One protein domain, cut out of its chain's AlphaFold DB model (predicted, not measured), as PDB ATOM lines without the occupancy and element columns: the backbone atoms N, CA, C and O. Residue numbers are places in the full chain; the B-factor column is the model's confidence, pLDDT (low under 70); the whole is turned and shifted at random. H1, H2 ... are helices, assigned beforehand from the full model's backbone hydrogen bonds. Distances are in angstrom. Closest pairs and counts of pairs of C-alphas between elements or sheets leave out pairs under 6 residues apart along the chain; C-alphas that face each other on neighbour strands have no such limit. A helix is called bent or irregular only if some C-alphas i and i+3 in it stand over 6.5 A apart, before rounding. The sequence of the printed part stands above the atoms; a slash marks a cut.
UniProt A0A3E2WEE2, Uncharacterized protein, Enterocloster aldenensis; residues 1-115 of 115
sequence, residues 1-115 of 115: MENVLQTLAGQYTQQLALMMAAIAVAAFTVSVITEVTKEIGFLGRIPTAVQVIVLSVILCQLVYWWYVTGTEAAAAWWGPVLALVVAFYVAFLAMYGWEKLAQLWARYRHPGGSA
ATOM      1  N   MET A   1     -95.462  16.135   2.590       61.81
ATOM      2  CA  MET A   1     -95.236  14.715   2.940       61.81
ATOM      3  C   MET A   1     -96.565  13.998   3.172       61.81
ATOM      4  O   MET A   1     -96.706  12.884   2.686       61.81
ATOM      5  N   GLU A   2     -97.574  14.646   3.774       71.00
ATOM      6  CA  GLU A   2     -98.929  14.070   3.899       71.00
ATOM      7  C   GLU A   2     -99.605  13.677   2.572       71.00
ATOM      8  O   GLU A   2    -100.198  12.606   2.506       71.00
ATOM      9  N   ASN A   3     -99.476  14.468   1.497       76.88
ATOM     10  CA  ASN A   3    -100.105  14.133   0.205       76.88
ATOM     11  C   ASN A   3     -99.586  12.816  -0.402       76.88
ATOM     12  O   ASN A   3    -100.353  12.078  -1.006       76.88
ATOM     13  N   VAL A   4     -98.301  12.493  -0.214       76.62
ATOM     14  CA  VAL A   4     -97.701  11.243  -0.720       76.62
ATOM     15  C   VAL A   4     -98.145  10.051   0.131       76.62
ATOM     16  O   VAL A   4     -98.424   8.979  -0.388       76.62
ATOM     17  N   LEU A   5     -98.267  10.236   1.447       75.94
ATOM     18  CA  LEU A   5     -98.807   9.208   2.338       75.94
ATOM     19  C   LEU A   5    -100.275   8.900   2.028       75.94
ATOM     20  O   LEU A   5    -100.655   7.734   2.037       75.94
ATOM     21  N   GLN A   6    -101.084   9.912   1.702       76.06
ATOM     22  CA  GLN A   6    -102.480   9.711   1.311       76.06
ATOM     23  C   GLN A   6    -102.627   9.031  -0.053       76.06
ATOM     24  O   GLN A   6    -103.485   8.164  -0.193       76.06
ATOM     25  N   THR A   7    -101.786   9.355  -1.042       79.06
ATOM     26  CA  THR A   7    -101.828   8.669  -2.345       79.06
ATOM     27  C   THR A   7    -101.355   7.225  -2.239       79.06
ATOM     28  O   THR A   7    -101.984   6.340  -2.811       79.06
ATOM     29  N   LEU A   8    -100.306   6.957  -1.457       76.75
ATOM     30  CA  LEU A   8     -99.843   5.594  -1.199       76.75
ATOM     31  C   LEU A   8    -100.895   4.792  -0.427       76.75
ATOM     32  O   LEU A   8    -101.258   3.701  -0.860       76.75
ATOM     33  N   ALA A   9    -101.442   5.343   0.663       78.94
ATOM     34  CA  ALA A   9    -102.523   4.709   1.417       78.94
ATOM     35  C   ALA A   9    -103.752   4.443   0.532       78.94
ATOM     36  O   ALA A   9    -104.294   3.340   0.572       78.94
ATOM     37  N   GLY A  10    -104.139   5.402  -0.314       81.88
ATOM     38  CA  GLY A  10    -105.217   5.248  -1.292       81.88
ATOM     39  C   GLY A  10    -104.942   4.159  -2.331       81.88
ATOM     40  O   GLY A  10    -105.841   3.412  -2.708       81.88
ATOM     41  N   GLN A  11    -103.690   3.998  -2.756       78.38
ATOM     42  CA  GLN A  11    -103.312   2.959  -3.710       78.38
ATOM     43  C   GLN A  11    -103.428   1.555  -3.097       78.38
ATOM     44  O   GLN A  11    -103.955   0.646  -3.741       78.38
ATOM     45  N   TYR A  12    -102.995   1.373  -1.844       79.50
ATOM     46  CA  TYR A  12    -103.128   0.091  -1.140       79.50
ATOM     47  C   TYR A  12    -104.590  -0.265  -0.850       79.50
ATOM     48  O   TYR A  12    -104.991  -1.414  -1.047       79.50
ATOM     49  N   THR A  13    -105.408   0.704  -0.425       83.69
ATOM     50  CA  THR A  13    -106.835   0.460  -0.169       83.69
ATOM     51  C   THR A  13    -107.590   0.134  -1.451       83.69
ATOM     52  O   THR A  13    -108.439  -0.750  -1.430       83.69
ATOM     53  N   GLN A  14    -107.251   0.765  -2.579       83.00
ATOM     54  CA  GLN A  14    -107.892   0.488  -3.864       83.00
ATOM     55  C   GLN A  14    -107.595  -0.929  -4.375       83.00
ATOM     56  O   GLN A  14    -108.499  -1.595  -4.873       83.00
ATOM     57  N   GLN A  15    -106.362  -1.421  -4.217       85.19
ATOM     58  CA  GLN A  15    -105.998  -2.799  -4.580       85.19
ATOM     59  C   GLN A  15    -106.764  -3.824  -3.732       85.19
ATOM     60  O   GLN A  15    -107.346  -4.770  -4.267       85.19
ATOM     61  N   LEU A  16    -106.832  -3.603  -2.415       85.50
ATOM     62  CA  LEU A  16    -107.608  -4.454  -1.512       85.50
ATOM     63  C   LEU A  16    -109.108  -4.402  -1.844       85.50
ATOM     64  O   LEU A  16    -109.765  -5.438  -1.893       85.50
ATOM     65  N   ALA A  17    -109.644  -3.209  -2.110       86.81
ATOM     66  CA  ALA A  17    -111.042  -3.014  -2.471       86.81
ATOM     67  C   ALA A  17    -111.393  -3.718  -3.787       86.81
ATOM     68  O   ALA A  17    -112.429  -4.368  -3.856       86.81
ATOM     69  N   LEU A  18    -110.521  -3.658  -4.799       85.56
ATOM     70  CA  LEU A  18    -110.684  -4.390  -6.058       85.56
ATOM     71  C   LEU A  18    -110.741  -5.904  -5.834       85.56
ATOM     72  O   LEU A  18    -111.626  -6.567  -6.371       85.56
ATOM     73  N   MET A  19    -109.848  -6.450  -5.005       82.75
ATOM     74  CA  MET A  19    -109.859  -7.877  -4.662       82.75
ATOM     75  C   MET A  19    -111.133  -8.280  -3.908       82.75
ATOM     76  O   MET A  19    -111.761  -9.282  -4.246       82.75
ATOM     77  N   MET A  20    -111.545  -7.491  -2.914       83.25
ATOM     78  CA  MET A  20    -112.771  -7.738  -2.149       83.25
ATOM     79  C   MET A  20    -114.020  -7.621  -3.026       83.25
ATOM     80  O   MET A  20    -114.910  -8.463  -2.936       83.25
ATOM     81  N   ALA A  21    -114.072  -6.625  -3.912       84.69
ATOM     82  CA  ALA A  21    -115.164  -6.435  -4.859       84.69
ATOM     83  C   ALA A  21    -115.253  -7.599  -5.852       84.69
ATOM     84  O   ALA A  21    -116.344  -8.101  -6.098       84.69
ATOM     85  N   ALA A  22    -114.122  -8.084  -6.373       78.75
ATOM     86  CA  ALA A  22    -114.098  -9.251  -7.251       78.75
ATOM     87  C   ALA A  22    -114.658 -10.502  -6.553       78.75
ATOM     88  O   ALA A  22    -115.473 -11.221  -7.131       78.75
ATOM     89  N   ILE A  23    -114.285 -10.729  -5.287       80.06
ATOM     90  CA  ILE A  23    -114.828 -11.833  -4.483       80.06
ATOM     91  C   ILE A  23    -116.324 -11.631  -4.214       80.06
ATOM     92  O   ILE A  23    -117.086 -12.589  -4.304       80.06
ATOM     93  N   ALA A  24    -116.762 -10.404  -3.926       80.25
ATOM     94  CA  ALA A  24    -118.170 -10.089  -3.693       80.25
ATOM     95  C   ALA A  24    -119.027 -10.328  -4.944       80.25
ATOM     96  O   ALA A  24    -120.088 -10.936  -4.844       80.25
ATOM     97  N   VAL A  25    -118.551  -9.916  -6.123       82.62
ATOM     98  CA  VAL A  25    -119.223 -10.178  -7.404       82.62
ATOM     99  C   VAL A  25    -119.293 -11.680  -7.667       82.62
ATOM    100  O   VAL A  25    -120.369 -12.187  -7.963       82.62
ATOM    101  N   ALA A  26    -118.190 -12.412  -7.487       71.62
ATOM    102  CA  ALA A  26    -118.183 -13.863  -7.654       71.62
ATOM    103  C   ALA A  26    -119.159 -14.560  -6.686       71.62
ATOM    104  O   ALA A  26    -119.940 -15.415  -7.102       71.62
ATOM    105  N   ALA A  27    -119.160 -14.162  -5.410       71.44
ATOM    106  CA  ALA A  27    -120.071 -14.687  -4.398       71.44
ATOM    107  C   ALA A  27    -121.537 -14.358  -4.719       71.44
ATOM    108  O   ALA A  27    -122.400 -15.224  -4.581       71.44
ATOM    109  N   PHE A  28    -121.819 -13.149  -5.208       76.81
ATOM    110  CA  PHE A  28    -123.155 -12.737  -5.630       76.81
ATOM    111  C   PHE A  28    -123.643 -13.540  -6.838       76.81
ATOM    112  O   PHE A  28    -124.743 -14.083  -6.805       76.81
ATOM    113  N   THR A  29    -122.809 -13.695  -7.872       69.31
ATOM    114  CA  THR A  29    -123.132 -14.519  -9.044       69.31
ATOM    115  C   THR A  29    -123.433 -15.960  -8.641       69.31
ATOM    116  O   THR A  29    -124.429 -16.524  -9.088       69.31
ATOM    117  N   VAL A  30    -122.624 -16.548  -7.755       67.12
ATOM    118  CA  VAL A  30    -122.885 -17.893  -7.228       67.12
ATOM    119  C   VAL A  30    -124.209 -17.920  -6.461       67.12
ATOM    120  O   VAL A  30    -125.020 -18.800  -6.730       67.12
ATOM    121  N   SER A  31    -124.473 -16.949  -5.580       69.19
ATOM    122  CA  SER A  31    -125.717 -16.865  -4.799       69.19
ATOM    123  C   SER A  31    -126.961 -16.814  -5.690       69.19
ATOM    124  O   SER A  31    -127.860 -17.635  -5.508       69.19
ATOM    125  N   VAL A  32    -126.972 -15.945  -6.708       69.19
ATOM    126  CA  VAL A  32    -128.056 -15.853  -7.702       69.19
ATOM    127  C   VAL A  32    -128.272 -17.199  -8.393       69.19
ATOM    128  O   VAL A  32    -129.401 -17.665  -8.519       69.19
ATOM    129  N   ILE A  33    -127.196 -17.889  -8.780       62.34
ATOM    130  CA  ILE A  33    -127.311 -19.199  -9.430       62.34
ATOM    131  C   ILE A  33    -127.838 -20.258  -8.454       62.34
ATOM    132  O   ILE A  33    -128.635 -21.109  -8.856       62.34
ATOM    133  N   THR A  34    -127.472 -20.202  -7.168       63.69
ATOM    134  CA  THR A  34    -128.053 -21.102  -6.160       63.69
ATOM    135  C   THR A  34    -129.544 -20.864  -5.949       63.69
ATOM    136  O   THR A  34    -130.271 -21.827  -5.722       63.69
ATOM    137  N   GLU A  35    -130.011 -19.618  -6.036       65.06
ATOM    138  CA  GLU A  35    -131.430 -19.271  -5.920       65.06
ATOM    139  C   GLU A  35    -132.223 -19.749  -7.137       65.06
ATOM    140  O   GLU A  35    -133.202 -20.472  -6.967       65.06
ATOM    141  N   VAL A  36    -131.732 -19.489  -8.354       60.06
ATOM    142  CA  VAL A  36    -132.343 -19.984  -9.606       60.06
ATOM    143  C   VAL A  36    -132.408 -21.514  -9.628       60.06
ATOM    144  O   VAL A  36    -133.382 -22.116 -10.068       60.06
ATOM    145  N   THR A  37    -131.380 -22.171  -9.096       57.81
ATOM    146  CA  THR A  37    -131.335 -23.632  -9.000       57.81
ATOM    147  C   THR A  37    -132.343 -24.185  -7.988       57.81
ATOM    148  O   THR A  37    -132.900 -25.260  -8.208       57.81
ATOM    149  N   LYS A  38    -132.595 -23.467  -6.887       53.12
ATOM    150  CA  LYS A  38    -133.625 -23.829  -5.901       53.12
ATOM    151  C   LYS A  38    -135.042 -23.640  -6.459       53.12
ATOM    152  O   LYS A  38    -135.919 -24.418  -6.098       53.12
ATOM    153  N   GLU A  39    -135.260 -22.660  -7.344       52.97
ATOM    154  CA  GLU A  39    -136.546 -22.446  -8.031       52.97
ATOM    155  C   GLU A  39    -136.885 -23.538  -9.061       52.97
ATOM    156  O   GLU A  39    -138.062 -23.808  -9.304       52.97
ATOM    157  N   ILE A  40    -135.891 -24.251  -9.608       53.91
ATOM    158  CA  ILE A  40    -136.100 -25.459 -10.427       53.91
ATOM    159  C   ILE A  40    -136.377 -26.644  -9.481       53.91
ATOM    160  O   ILE A  40    -135.581 -27.565  -9.302       53.91
ATOM    161  N   GLY A  41    -137.534 -26.593  -8.819       44.91
ATOM    162  CA  GLY A  41    -137.974 -27.466  -7.724       44.91
ATOM    163  C   GLY A  41    -138.198 -28.954  -8.043       44.91
ATOM    164  O   GLY A  41    -138.957 -29.608  -7.333       44.91
ATOM    165  N   PHE A  42    -137.570 -29.535  -9.071       47.00
ATOM    166  CA  PHE A  42    -137.816 -30.933  -9.462       47.00
ATOM    167  C   PHE A  42    -136.906 -31.970  -8.769       47.00
ATOM    168  O   PHE A  42    -137.119 -33.172  -8.910       47.00
ATOM    169  N   LEU A  43    -135.908 -31.551  -7.982       45.47
ATOM    170  CA  LEU A  43    -134.917 -32.460  -7.380       45.47
ATOM    171  C   LEU A  43    -134.946 -32.481  -5.842       45.47
ATOM    172  O   LEU A  43    -133.911 -32.520  -5.183       45.47
ATOM    173  N   GLY A  44    -136.142 -32.509  -5.245       49.09
ATOM    174  CA  GLY A  44    -136.377 -32.491  -3.790       49.09
ATOM    175  C   GLY A  44    -135.857 -33.690  -2.971       49.09
ATOM    176  O   GLY A  44    -136.322 -33.906  -1.855       49.09
ATOM    177  N   ARG A  45    -134.921 -34.498  -3.489       50.91
ATOM    178  CA  ARG A  45    -134.366 -35.681  -2.801       50.91
ATOM    179  C   ARG A  45    -132.837 -35.711  -2.718       50.91
ATOM    180  O   ARG A  45    -132.292 -36.611  -2.085       50.91
ATOM    181  N   ILE A  46    -132.148 -34.727  -3.301       51.66
ATOM    182  CA  ILE A  46    -130.691 -34.570  -3.197       51.66
ATOM    183  C   ILE A  46    -130.403 -33.352  -2.304       51.66
ATOM    184  O   ILE A  46    -131.004 -32.299  -2.516       51.66
ATOM    185  N   PRO A  47    -129.532 -33.468  -1.282       55.22
ATOM    186  CA  PRO A  47    -129.238 -32.370  -0.368       55.22
ATOM    187  C   PRO A  47    -128.721 -31.153  -1.140       55.22
ATOM    188  O   PRO A  47    -127.691 -31.208  -1.813       55.22
ATOM    189  N   THR A  48    -129.434 -30.039  -0.998       56.94
ATOM    190  CA  THR A  48    -129.247 -28.760  -1.702       56.94
ATOM    191  C   THR A  48    -127.812 -28.224  -1.607       56.94
ATOM    192  O   THR A  48    -127.350 -27.518  -2.496       56.94
ATOM    193  N   ALA A  49    -127.067 -28.607  -0.565       56.41
ATOM    194  CA  ALA A  49    -125.662 -28.252  -0.376       56.41
ATOM    195  C   ALA A  49    -124.730 -28.824  -1.463       56.41
ATOM    196  O   ALA A  49    -123.840 -28.128  -1.943       56.41
ATOM    197  N   VAL A  50    -124.948 -30.069  -1.898       61.50
ATOM    198  CA  VAL A  50    -124.095 -30.716  -2.913       61.50
ATOM    199  C   VAL A  50    -124.298 -30.061  -4.275       61.50
ATOM    200  O   VAL A  50    -123.340 -29.844  -5.012       61.50
ATOM    201  N   GLN A  51    -125.535 -29.676  -4.580       60.25
ATOM    202  CA  GLN A  51    -125.881 -29.022  -5.836       60.25
ATOM    203  C   GLN A  51    -125.181 -27.661  -5.980       60.25
ATOM    204  O   GLN A  51    -124.660 -27.354  -7.048       60.25
ATOM    205  N   VAL A  52    -125.078 -26.892  -4.890       64.56
ATOM    206  CA  VAL A  52    -124.343 -25.615  -4.862       64.56
ATOM    207  C   VAL A  52    -122.839 -25.816  -5.059       64.56
ATOM    208  O   VAL A  52    -122.220 -25.070  -5.817       64.56
ATOM    209  N   ILE A  53    -122.252 -26.837  -4.426       65.19
ATOM    210  CA  ILE A  53    -120.827 -27.162  -4.596       65.19
ATOM    211  C   ILE A  53    -120.538 -27.531  -6.053       65.19
ATOM    212  O   ILE A  53    -119.625 -26.975  -6.660       65.19
ATOM    213  N   VAL A  54    -121.337 -28.432  -6.628       69.75
ATOM    214  CA  VAL A  54    -121.154 -28.895  -8.009       69.75
ATOM    215  C   VAL A  54    -121.327 -27.743  -9.002       69.75
ATOM    216  O   VAL A  54    -120.500 -27.585  -9.898       69.75
ATOM    217  N   LEU A  55    -122.340 -26.891  -8.815       70.19
ATOM    218  CA  LEU A  55    -122.546 -25.714  -9.663       70.19
ATOM    219  C   LEU A  55    -121.383 -24.727  -9.589       70.19
ATOM    220  O   LEU A  55    -120.925 -24.257 -10.627       70.19
ATOM    221  N   SER A  56    -120.880 -24.437  -8.388       67.38
ATOM    222  CA  SER A  56    -119.758 -23.513  -8.209       67.38
ATOM    223  C   SER A  56    -118.489 -24.017  -8.905       67.38
ATOM    224  O   SER A  56    -117.830 -23.245  -9.600       67.38
ATOM    225  N   VAL A  57    -118.193 -25.319  -8.810       71.94
ATOM    226  CA  VAL A  57    -117.046 -25.939  -9.496       71.94
ATOM    227  C   VAL A  57    -117.191 -25.847 -11.016       71.94
ATOM    228  O   VAL A  57    -116.250 -25.434 -11.693       71.94
ATOM    229  N   ILE A  58    -118.369 -26.173 -11.560       76.88
ATOM    230  CA  ILE A  58    -118.609 -26.121 -13.010       76.88
ATOM    231  C   ILE A  58    -118.502 -24.682 -13.528       76.88
ATOM    232  O   ILE A  58    -117.811 -24.439 -14.515       76.88
ATOM    233  N   LEU A  59    -119.127 -23.716 -12.852       73.88
ATOM    234  CA  LEU A  59    -119.069 -22.302 -13.236       73.88
ATOM    235  C   LEU A  59    -117.650 -21.753 -13.211       73.88
ATOM    236  O   LEU A  59    -117.234 -21.085 -14.153       73.88
ATOM    237  N   CYS A  60    -116.897 -22.044 -12.151       76.12
ATOM    238  CA  CYS A  60    -115.523 -21.573 -12.035       76.12
ATOM    239  C   CYS A  60    -114.646 -22.173 -13.144       76.12
ATOM    240  O   CYS A  60    -113.839 -21.468 -13.748       76.12
ATOM    241  N   GLN A  61    -114.879 -23.442 -13.495       78.25
ATOM    242  CA  GLN A  61    -114.196 -24.087 -14.609       78.25
ATOM    243  C   GLN A  61    -114.563 -23.440 -15.956       78.25
ATOM    244  O   GLN A  61    -113.670 -23.182 -16.757       78.25
ATOM    245  N   LEU A  62    -115.840 -23.124 -16.203       81.25
ATOM    246  CA  LEU A  62    -116.288 -22.437 -17.426       81.25
ATOM    247  C   LEU A  62    -115.681 -21.036 -17.564       81.25
ATOM    248  O   LEU A  62    -115.206 -20.679 -18.641       81.25
ATOM    249  N   VAL A  63    -115.649 -20.263 -16.475       77.94
ATOM    250  CA  VAL A  63    -115.013 -18.936 -16.447       77.94
ATOM    251  C   VAL A  63    -113.510 -19.049 -16.715       77.94
ATOM    252  O   VAL A  63    -112.967 -18.251 -17.477       77.94
ATOM    253  N   TYR A  64    -112.840 -20.061 -16.150       75.50
ATOM    254  CA  TYR A  64    -111.429 -20.333 -16.430       75.50
ATOM    255  C   TYR A  64    -111.191 -20.649 -17.912       75.50
ATOM    256  O   TYR A  64    -110.309 -20.052 -18.527       75.50
ATOM    257  N   TRP A  65    -111.996 -21.536 -18.506       76.75
ATOM    258  CA  TRP A  65    -111.895 -21.861 -19.932       76.75
ATOM    259  C   TRP A  65    -112.100 -20.625 -20.809       76.75
ATOM    260  O   TRP A  65    -111.277 -20.381 -21.685       76.75
ATOM    261  N   TRP A  66    -113.121 -19.810 -20.520       80.06
ATOM    262  CA  TRP A  66    -113.373 -18.548 -21.223       80.06
ATOM    263  C   TRP A  66    -112.173 -17.591 -21.148       80.06
ATOM    264  O   TRP A  66    -111.754 -17.017 -22.156       80.06
ATOM    265  N   TYR A  67    -111.584 -17.440 -19.958       75.56
ATOM    266  CA  TYR A  67    -110.428 -16.574 -19.741       75.56
ATOM    267  C   TYR A  67    -109.184 -17.046 -20.508       75.56
ATOM    268  O   TYR A  67    -108.526 -16.240 -21.168       75.56
ATOM    269  N   VAL A  68    -108.883 -18.349 -20.469       74.31
ATOM    270  CA  VAL A  68    -107.742 -18.939 -21.192       74.31
ATOM    271  C   VAL A  68    -107.926 -18.815 -22.705       74.31
ATOM    272  O   VAL A  68    -106.976 -18.468 -23.402       74.31
ATOM    273  N   THR A  69    -109.146 -19.004 -23.221       69.81
ATOM    274  CA  THR A  69    -109.434 -18.797 -24.650       69.81
ATOM    275  C   THR A  69    -109.321 -17.338 -25.088       69.81
ATOM    276  O   THR A  69    -108.967 -17.082 -26.231       69.81
ATOM    277  N   GLY A  70    -109.601 -16.376 -24.203       66.62
ATOM    278  CA  GLY A  70    -109.536 -14.948 -24.527       66.62
ATOM    279  C   GLY A  70    -108.138 -14.330 -24.439       66.62
ATOM    280  O   GLY A  70    -107.929 -13.238 -24.957       66.62
ATOM    281  N   THR A  71    -107.192 -14.992 -23.772       67.19
ATOM    282  CA  THR A  71    -105.850 -14.438 -23.515       67.19
ATOM    283  C   THR A  71    -104.720 -15.199 -24.202       67.19
ATOM    284  O   THR A  71    -103.576 -14.768 -24.088       67.19
ATOM    285  N   GLU A  72    -105.010 -16.316 -24.886       57.19
ATOM    286  CA  GLU A  72    -104.007 -17.258 -25.426       57.19
ATOM    287  C   GLU A  72    -102.881 -17.579 -24.422       57.19
ATOM    288  O   GLU A  72    -101.753 -17.918 -24.785       57.19
ATOM    289  N   ALA A  73    -103.173 -17.454 -23.125       59.00
ATOM    290  CA  ALA A  73    -102.218 -17.745 -22.079       59.00
ATOM    291  C   ALA A  73    -101.928 -19.244 -22.140       59.00
ATOM    292  O   ALA A  73    -102.862 -20.049 -22.137       59.00
ATOM    293  N   ALA A  74    -100.643 -19.610 -22.213       53.66
ATOM    294  CA  ALA A  74    -100.202 -20.999 -22.252       53.66
ATOM    295  C   ALA A  74    -100.964 -21.789 -21.184       53.66
ATOM    296  O   ALA A  74    -100.797 -21.528 -19.989       53.66
ATOM    297  N   ALA A  75    -101.851 -22.684 -21.629       56.31
ATOM    298  CA  ALA A  75    -102.748 -23.437 -20.770       56.31
ATOM    299  C   ALA A  75    -101.911 -24.343 -19.867       56.31
ATOM    300  O   ALA A  75    -101.578 -25.481 -20.193       56.31
ATOM    301  N   ALA A  76    -101.495 -23.789 -18.736       67.44
ATOM    302  CA  ALA A  76    -100.729 -24.492 -17.742       67.44
ATOM    303  C   ALA A  76    -101.631 -25.589 -17.176       67.44
ATOM    304  O   ALA A  76    -102.740 -25.309 -16.721       67.44
ATOM    305  N   TRP A  77    -101.168 -26.838 -17.182       67.25
ATOM    306  CA  TRP A  77    -101.950 -27.980 -16.695       67.25
ATOM    307  C   TRP A  77    -102.370 -27.839 -15.219       67.25
ATOM    308  O   TRP A  77    -103.369 -28.418 -14.799       67.25
ATOM    309  N   TRP A  78    -101.651 -27.014 -14.446       70.25
ATOM    310  CA  TRP A  78    -101.997 -26.633 -13.073       70.25
ATOM    311  C   TRP A  78    -103.132 -25.600 -12.961       70.25
ATOM    312  O   TRP A  78    -103.723 -25.455 -11.893       70.25
ATOM    313  N   GLY A  79    -103.443 -24.856 -14.024       73.56
ATOM    314  CA  GLY A  79    -104.435 -23.780 -14.017       73.56
ATOM    315  C   GLY A  79    -105.855 -24.213 -13.617       73.56
ATOM    316  O   GLY A  79    -106.402 -23.620 -12.685       73.56
ATOM    317  N   PRO A  80    -106.442 -25.273 -14.208       76.50
ATOM    318  CA  PRO A  80    -107.747 -25.772 -13.772       76.50
ATOM    319  C   PRO A  80    -107.728 -26.324 -12.334       76.50
ATOM    320  O   PRO A  80    -108.713 -26.193 -11.612       76.50
ATOM    321  N   VAL A  81    -106.599 -26.874 -11.870       75.56
ATOM    322  CA  VAL A  81    -106.459 -27.359 -10.482       75.56
ATOM    323  C   VAL A  81    -106.529 -26.198  -9.487       75.56
ATOM    324  O   VAL A  81    -107.228 -26.291  -8.479       75.56
ATOM    325  N   LEU A  82    -105.865 -25.075  -9.780       76.69
ATOM    326  CA  LEU A  82    -105.952 -23.865  -8.957       76.69
ATOM    327  C   LEU A  82    -107.357 -23.253  -8.987       76.69
ATOM    328  O   LEU A  82    -107.869 -22.866  -7.937       76.69
ATOM    329  N   ALA A  83    -108.003 -23.217 -10.157       76.38
ATOM    330  CA  ALA A  83    -109.385 -22.756 -10.283       76.38
ATOM    331  C   ALA A  83    -110.344 -23.592  -9.418       76.38
ATOM    332  O   ALA A  83    -111.215 -23.032  -8.758       76.38
ATOM    333  N   LEU A  84    -110.138 -24.910  -9.337       77.44
ATOM    334  CA  LEU A  84    -110.936 -25.798  -8.490       77.44
ATOM    335  C   LEU A  84    -110.754 -25.511  -6.991       77.44
ATOM    336  O   LEU A  84    -111.735 -25.489  -6.246       77.44
ATOM    337  N   VAL A  85    -109.525 -25.235  -6.542       75.31
ATOM    338  CA  VAL A  85    -109.265 -24.833  -5.148       75.31
ATOM    339  C   VAL A  85    -109.931 -23.491  -4.840       75.31
ATOM    340  O   VAL A  85    -110.598 -23.359  -3.816       75.31
ATOM    341  N   VAL A  86    -109.819 -22.504  -5.733       72.00
ATOM    342  CA  VAL A  86    -110.467 -21.190  -5.563       72.00
ATOM    343  C   VAL A  86    -111.992 -21.323  -5.542       72.00
ATOM    344  O   VAL A  86    -112.639 -20.725  -4.682       72.00
ATOM    345  N   ALA A  87    -112.566 -22.156  -6.414       71.00
ATOM    346  CA  ALA A  87    -114.000 -22.440  -6.436       71.00
ATOM    347  C   ALA A  87    -114.494 -22.983  -5.089       71.00
ATOM    348  O   ALA A  87    -115.543 -22.566  -4.601       71.00
ATOM    349  N   PHE A  88    -113.713 -23.856  -4.445       71.06
ATOM    350  CA  PHE A  88    -114.039 -24.374  -3.119       71.06
ATOM    351  C   PHE A  88    -114.112 -23.264  -2.058       71.06
ATOM    352  O   PHE A  88    -115.063 -23.227  -1.274       71.06
ATOM    353  N   TYR A  89    -113.168 -22.317  -2.059       71.50
ATOM    354  CA  TYR A  89    -113.207 -21.162  -1.151       71.50
ATOM    355  C   TYR A  89    -114.400 -20.240  -1.423       71.50
ATOM    356  O   TYR A  89    -115.053 -19.801  -0.479       71.50
ATOM    357  N   VAL A  90    -114.716 -19.969  -2.694       72.12
ATOM    358  CA  VAL A  90    -115.880 -19.151  -3.073       72.12
ATOM    359  C   VAL A  90    -117.184 -19.832  -2.646       72.12
ATOM    360  O   VAL A  90    -118.061 -19.175  -2.089       72.12
ATOM    361  N   ALA A  91    -117.298 -21.149  -2.826       71.06
ATOM    362  CA  ALA A  91    -118.445 -21.924  -2.363       71.06
ATOM    363  C   ALA A  91    -118.577 -21.895  -0.828       71.06
ATOM    364  O   ALA A  91    -119.678 -21.712  -0.309       71.06
ATOM    365  N   PHE A  92    -117.464 -22.025  -0.097       69.31
ATOM    366  CA  PHE A  92    -117.455 -21.918   1.364       69.31
ATOM    367  C   PHE A  92    -117.898 -20.524   1.829       69.31
ATOM    368  O   PHE A  92    -118.745 -20.415   2.715       69.31
ATOM    369  N   LEU A  93    -117.381 -19.464   1.202       72.12
ATOM    370  CA  LEU A  93    -117.789 -18.084   1.466       72.12
ATOM    371  C   LEU A  93    -119.280 -17.864   1.194       72.12
ATOM    372  O   LEU A  93    -119.955 -17.247   2.010       72.12
ATOM    373  N   ALA A  94    -119.804 -18.399   0.089       69.00
ATOM    374  CA  ALA A  94    -121.214 -18.264  -0.268       69.00
ATOM    375  C   ALA A  94    -122.151 -19.019   0.693       69.00
ATOM    376  O   ALA A  94    -123.243 -18.542   0.983       69.00
ATOM    377  N   MET A  95    -121.743 -20.189   1.201       70.31
ATOM    378  CA  MET A  95    -122.573 -20.995   2.110       70.31
ATOM    379  C   MET A  95    -122.497 -20.557   3.572       70.31
ATOM    380  O   MET A  95    -123.496 -20.624   4.284       70.31
ATOM    381  N   TYR A  96    -121.311 -20.172   4.039       70.94
ATOM    382  CA  TYR A  96    -121.044 -19.955   5.460       70.94
ATOM    383  C   TYR A  96    -120.791 -18.487   5.820       70.94
ATOM    384  O   TYR A  96    -120.826 -18.149   7.004       70.94
ATOM    385  N   GLY A  97    -120.559 -17.626   4.829       71.94
ATOM    386  CA  GLY A  97    -120.278 -16.211   5.035       71.94
ATOM    387  C   GLY A  97    -118.893 -15.939   5.624       71.94
ATOM    388  O   GLY A  97    -118.145 -16.834   6.038       71.94
ATOM    389  N   TRP A  98    -118.550 -14.654   5.680       72.81
ATOM    390  CA  TRP A  98    -117.308 -14.185   6.293       72.81
ATOM    391  C   TRP A  98    -117.307 -14.378   7.815       72.81
ATOM    392  O   TRP A  98    -116.239 -14.536   8.408       72.81
ATOM    393  N   GLU A  99    -118.477 -14.457   8.454       79.88
ATOM    394  CA  GLU A  99    -118.609 -14.667   9.895       79.88
ATOM    395  C   GLU A  99    -118.044 -16.019  10.342       79.88
ATOM    396  O   GLU A  99    -117.373 -16.098  11.372       79.88
ATOM    397  N   LYS A 100    -118.268 -17.095   9.574       74.31
ATOM    398  CA  LYS A 100    -117.741 -18.424   9.921       74.31
ATOM    399  C   LYS A 100    -116.229 -18.516   9.752       74.31
ATOM    400  O   LYS A 100    -115.570 -19.123  10.597       74.31
ATOM    401  N   LEU A 101    -115.665 -17.878   8.725       78.75
ATOM    402  CA  LEU A 101    -114.210 -17.760   8.585       78.75
ATOM    403  C   LEU A 101    -113.607 -16.928   9.717       78.75
ATOM    404  O   LEU A 101    -112.603 -17.339  10.293       78.75
ATOM    405  N   ALA A 102    -114.233 -15.808  10.085       80.38
ATOM    406  CA  ALA A 102    -113.786 -14.977  11.199       80.38
ATOM    407  C   ALA A 102    -113.836 -15.732  12.540       80.38
ATOM    408  O   ALA A 102    -112.903 -15.622  13.334       80.38
ATOM    409  N   GLN A 103    -114.867 -16.555  12.776       80.06
ATOM    410  CA  GLN A 103    -114.966 -17.429  13.954       80.06
ATOM    411  C   GLN A 103    -113.862 -18.494  13.984       80.06
ATOM    412  O   GLN A 103    -113.227 -18.695  15.021       80.06
ATOM    413  N   LEU A 104    -113.597 -19.163  12.857       81.00
ATOM    414  CA  LEU A 104    -112.492 -20.119  12.748       81.00
ATOM    415  C   LEU A 104    -111.147 -19.427  12.978       81.00
ATOM    416  O   LEU A 104    -110.333 -19.909  13.760       81.00
ATOM    417  N   TRP A 105    -110.933 -18.268  12.361       79.94
ATOM    418  CA  TRP A 105    -109.719 -17.480  12.533       79.94
ATOM    419  C   TRP A 105    -109.523 -17.036  13.983       79.94
ATOM    420  O   TRP A 105    -108.420 -17.140  14.511       79.94
ATOM    421  N   ALA A 106    -110.589 -16.609  14.663       80.94
ATOM    422  CA  ALA A 106    -110.552 -16.282  16.084       80.94
ATOM    423  C   ALA A 106    -110.174 -17.502  16.942       80.94
ATOM    424  O   ALA A 106    -109.345 -17.375  17.843       80.94
ATOM    425  N   ARG A 107    -110.701 -18.692  16.617       78.50
ATOM    426  CA  ARG A 107    -110.346 -19.953  17.289       78.50
ATOM    427  C   ARG A 107    -108.873 -20.323  17.107       78.50
ATOM    428  O   ARG A 107    -108.255 -20.807  18.046       78.50
ATOM    429  N   TYR A 108    -108.305 -20.104  15.922       75.19
ATOM    430  CA  TYR A 108    -106.890 -20.390  15.663       75.19
ATOM    431  C   TYR A 108    -105.947 -19.296  16.186       75.19
ATOM    432  O   TYR A 108    -104.815 -19.599  16.553       75.19
ATOM    433  N   ARG A 109    -106.402 -18.038  16.264       67.62
ATOM    434  CA  ARG A 109    -105.623 -16.913  16.806       67.62
ATOM    435  C   ARG A 109    -105.556 -16.902  18.338       67.62
ATOM    436  O   ARG A 109    -104.622 -16.327  18.888       67.62
ATOM    437  N   HIS A 110    -106.484 -17.580  19.012       62.00
ATOM    438  CA  HIS A 110    -106.417 -17.882  20.443       62.00
ATOM    439  C   HIS A 110    -106.316 -19.399  20.671       62.00
ATOM    440  O   HIS A 110    -107.321 -20.043  20.985       62.00
ATOM    441  N   PRO A 111    -105.121 -20.005  20.532       58.44
ATOM    442  CA  PRO A 111    -104.911 -21.395  20.913       58.44
ATOM    443  C   PRO A 111    -104.884 -21.492  22.446       58.44
ATOM    444  O   PRO A 111    -103.825 -21.505  23.061       58.44
ATOM    445  N   GLY A 112    -106.062 -21.495  23.074       62.00
ATOM    446  CA  GLY A 112    -106.212 -21.620  24.526       62.00
ATOM    447  C   GLY A 112    -107.170 -20.593  25.117       62.00
ATOM    448  O   GLY A 112    -106.761 -19.532  25.574       62.00
ATOM    449  N   GLY A 113    -108.450 -20.942  25.132       52.31
ATOM    450  CA  GLY A 113    -109.502 -20.232  25.852       52.31
ATOM    451  C   GLY A 113    -110.663 -21.188  26.074       52.31
ATOM    452  O   GLY A 113    -111.713 -21.050  25.458       52.31
ATOM    453  N   SER A 114    -110.406 -22.249  26.839       66.25
ATOM    454  CA  SER A 114    -111.444 -23.120  27.381       66.25
ATOM    455  C   SER A 114    -112.129 -22.438  28.562       66.25
ATOM    456  O   SER A 114    -111.419 -21.950  29.443       66.25
ATOM    457  N   ALA A 115    -113.458 -22.581  28.589       47.78
ATOM    458  CA  ALA A 115    -114.432 -22.205  29.622       47.78
ATOM    459  C   ALA A 115    -115.041 -20.803  29.482       47.78
ATOM    460  O   ALA A 115    -114.328 -19.799  29.687       47.78
TER     461      ALA A 115
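This is residues 1 to 115 of the 115 residues of an uncharacterized protein of Enterocloster aldenensis (UniProt A0A3E2WEE2). One long helix, H1, is crossed over its second half by a helical hairpin of H2 and H3a, while its first part sticks out as a bare arm, residues 1 to 22. Past the hairpin the bent helix H3 turns sharply into H3b, which leads away from the other helices, and residues 102 to 115 stand free. The printed part has 115 residues with three named helices, H1, H2 and H3 in chain order, and no named strand: the class is all helix. The whole is loose, with a radius of gyration of the C-alphas of 18.9 A, and its flat outline spans 63 by 56 by 29 A.

Begin with H1, residues 2 to 39, and look at its residues 30 to 38, which alone touch H2, residues 48 to 71. The closest C-alphas of the two are those of Thr 34 and Val 52, 6.0 A apart, and the helices run opposite ways at a steep tilt of 56 degrees. H3, residues 79 to 109, was assigned as one helix by its hydrogen bonds but is bent: C-alphas 95 and 98 are 9.6 A apart, and its arms are H3a, residues 79 to 95, and H3b, residues 98 to 109. H1 touches H3a with residues 23 to 31 alone, about perpendicular at 80 degrees, and the closest C-alphas, those of Ala 27 and Ala 94, are 5.6 A apart. H2 and H3a form a helical hairpin, touching and running opposite ways at a steep tilt of 41 degrees; their closest C-alphas, those of Val 57 and Ala 87, are 5.6 A apart. H3a and H3b are close but not clearly touching, with C-alphas 93 and 101 the closest at 8.0 A, and stand about perpendicular at 79 degrees. H3b is apart from H1 and from H2. In H1, H2, H3a and H3b every O i to N i+4 pair is within hydrogen-bond range.

Find C-alpha 2 at (-98.929, 14.070, 3.899); from there H1 runs 53.8 A to C-alpha 39. H2 covers 35.0 A from Thr 48 to Thr 71. H3a begins at C-alpha 79, at (-104.435, -23.780, -14.017), and is 24.4 A long; H3b is 16.0 A long and ends at C-alpha 109, at (-105.623, -16.913, 16.806).

The C-alphas farthest apart are those of Met 1 and Arg 45, at 64.1 A. The printed part has no cut, and both links, H1 to H2 and H2 to H3, are short. Look for low confidence, pLDDT under 70, at 46 residues, among them residues 29 to 54, 69 to 77 and 109 to 115; the mean of the printed part is 70.3.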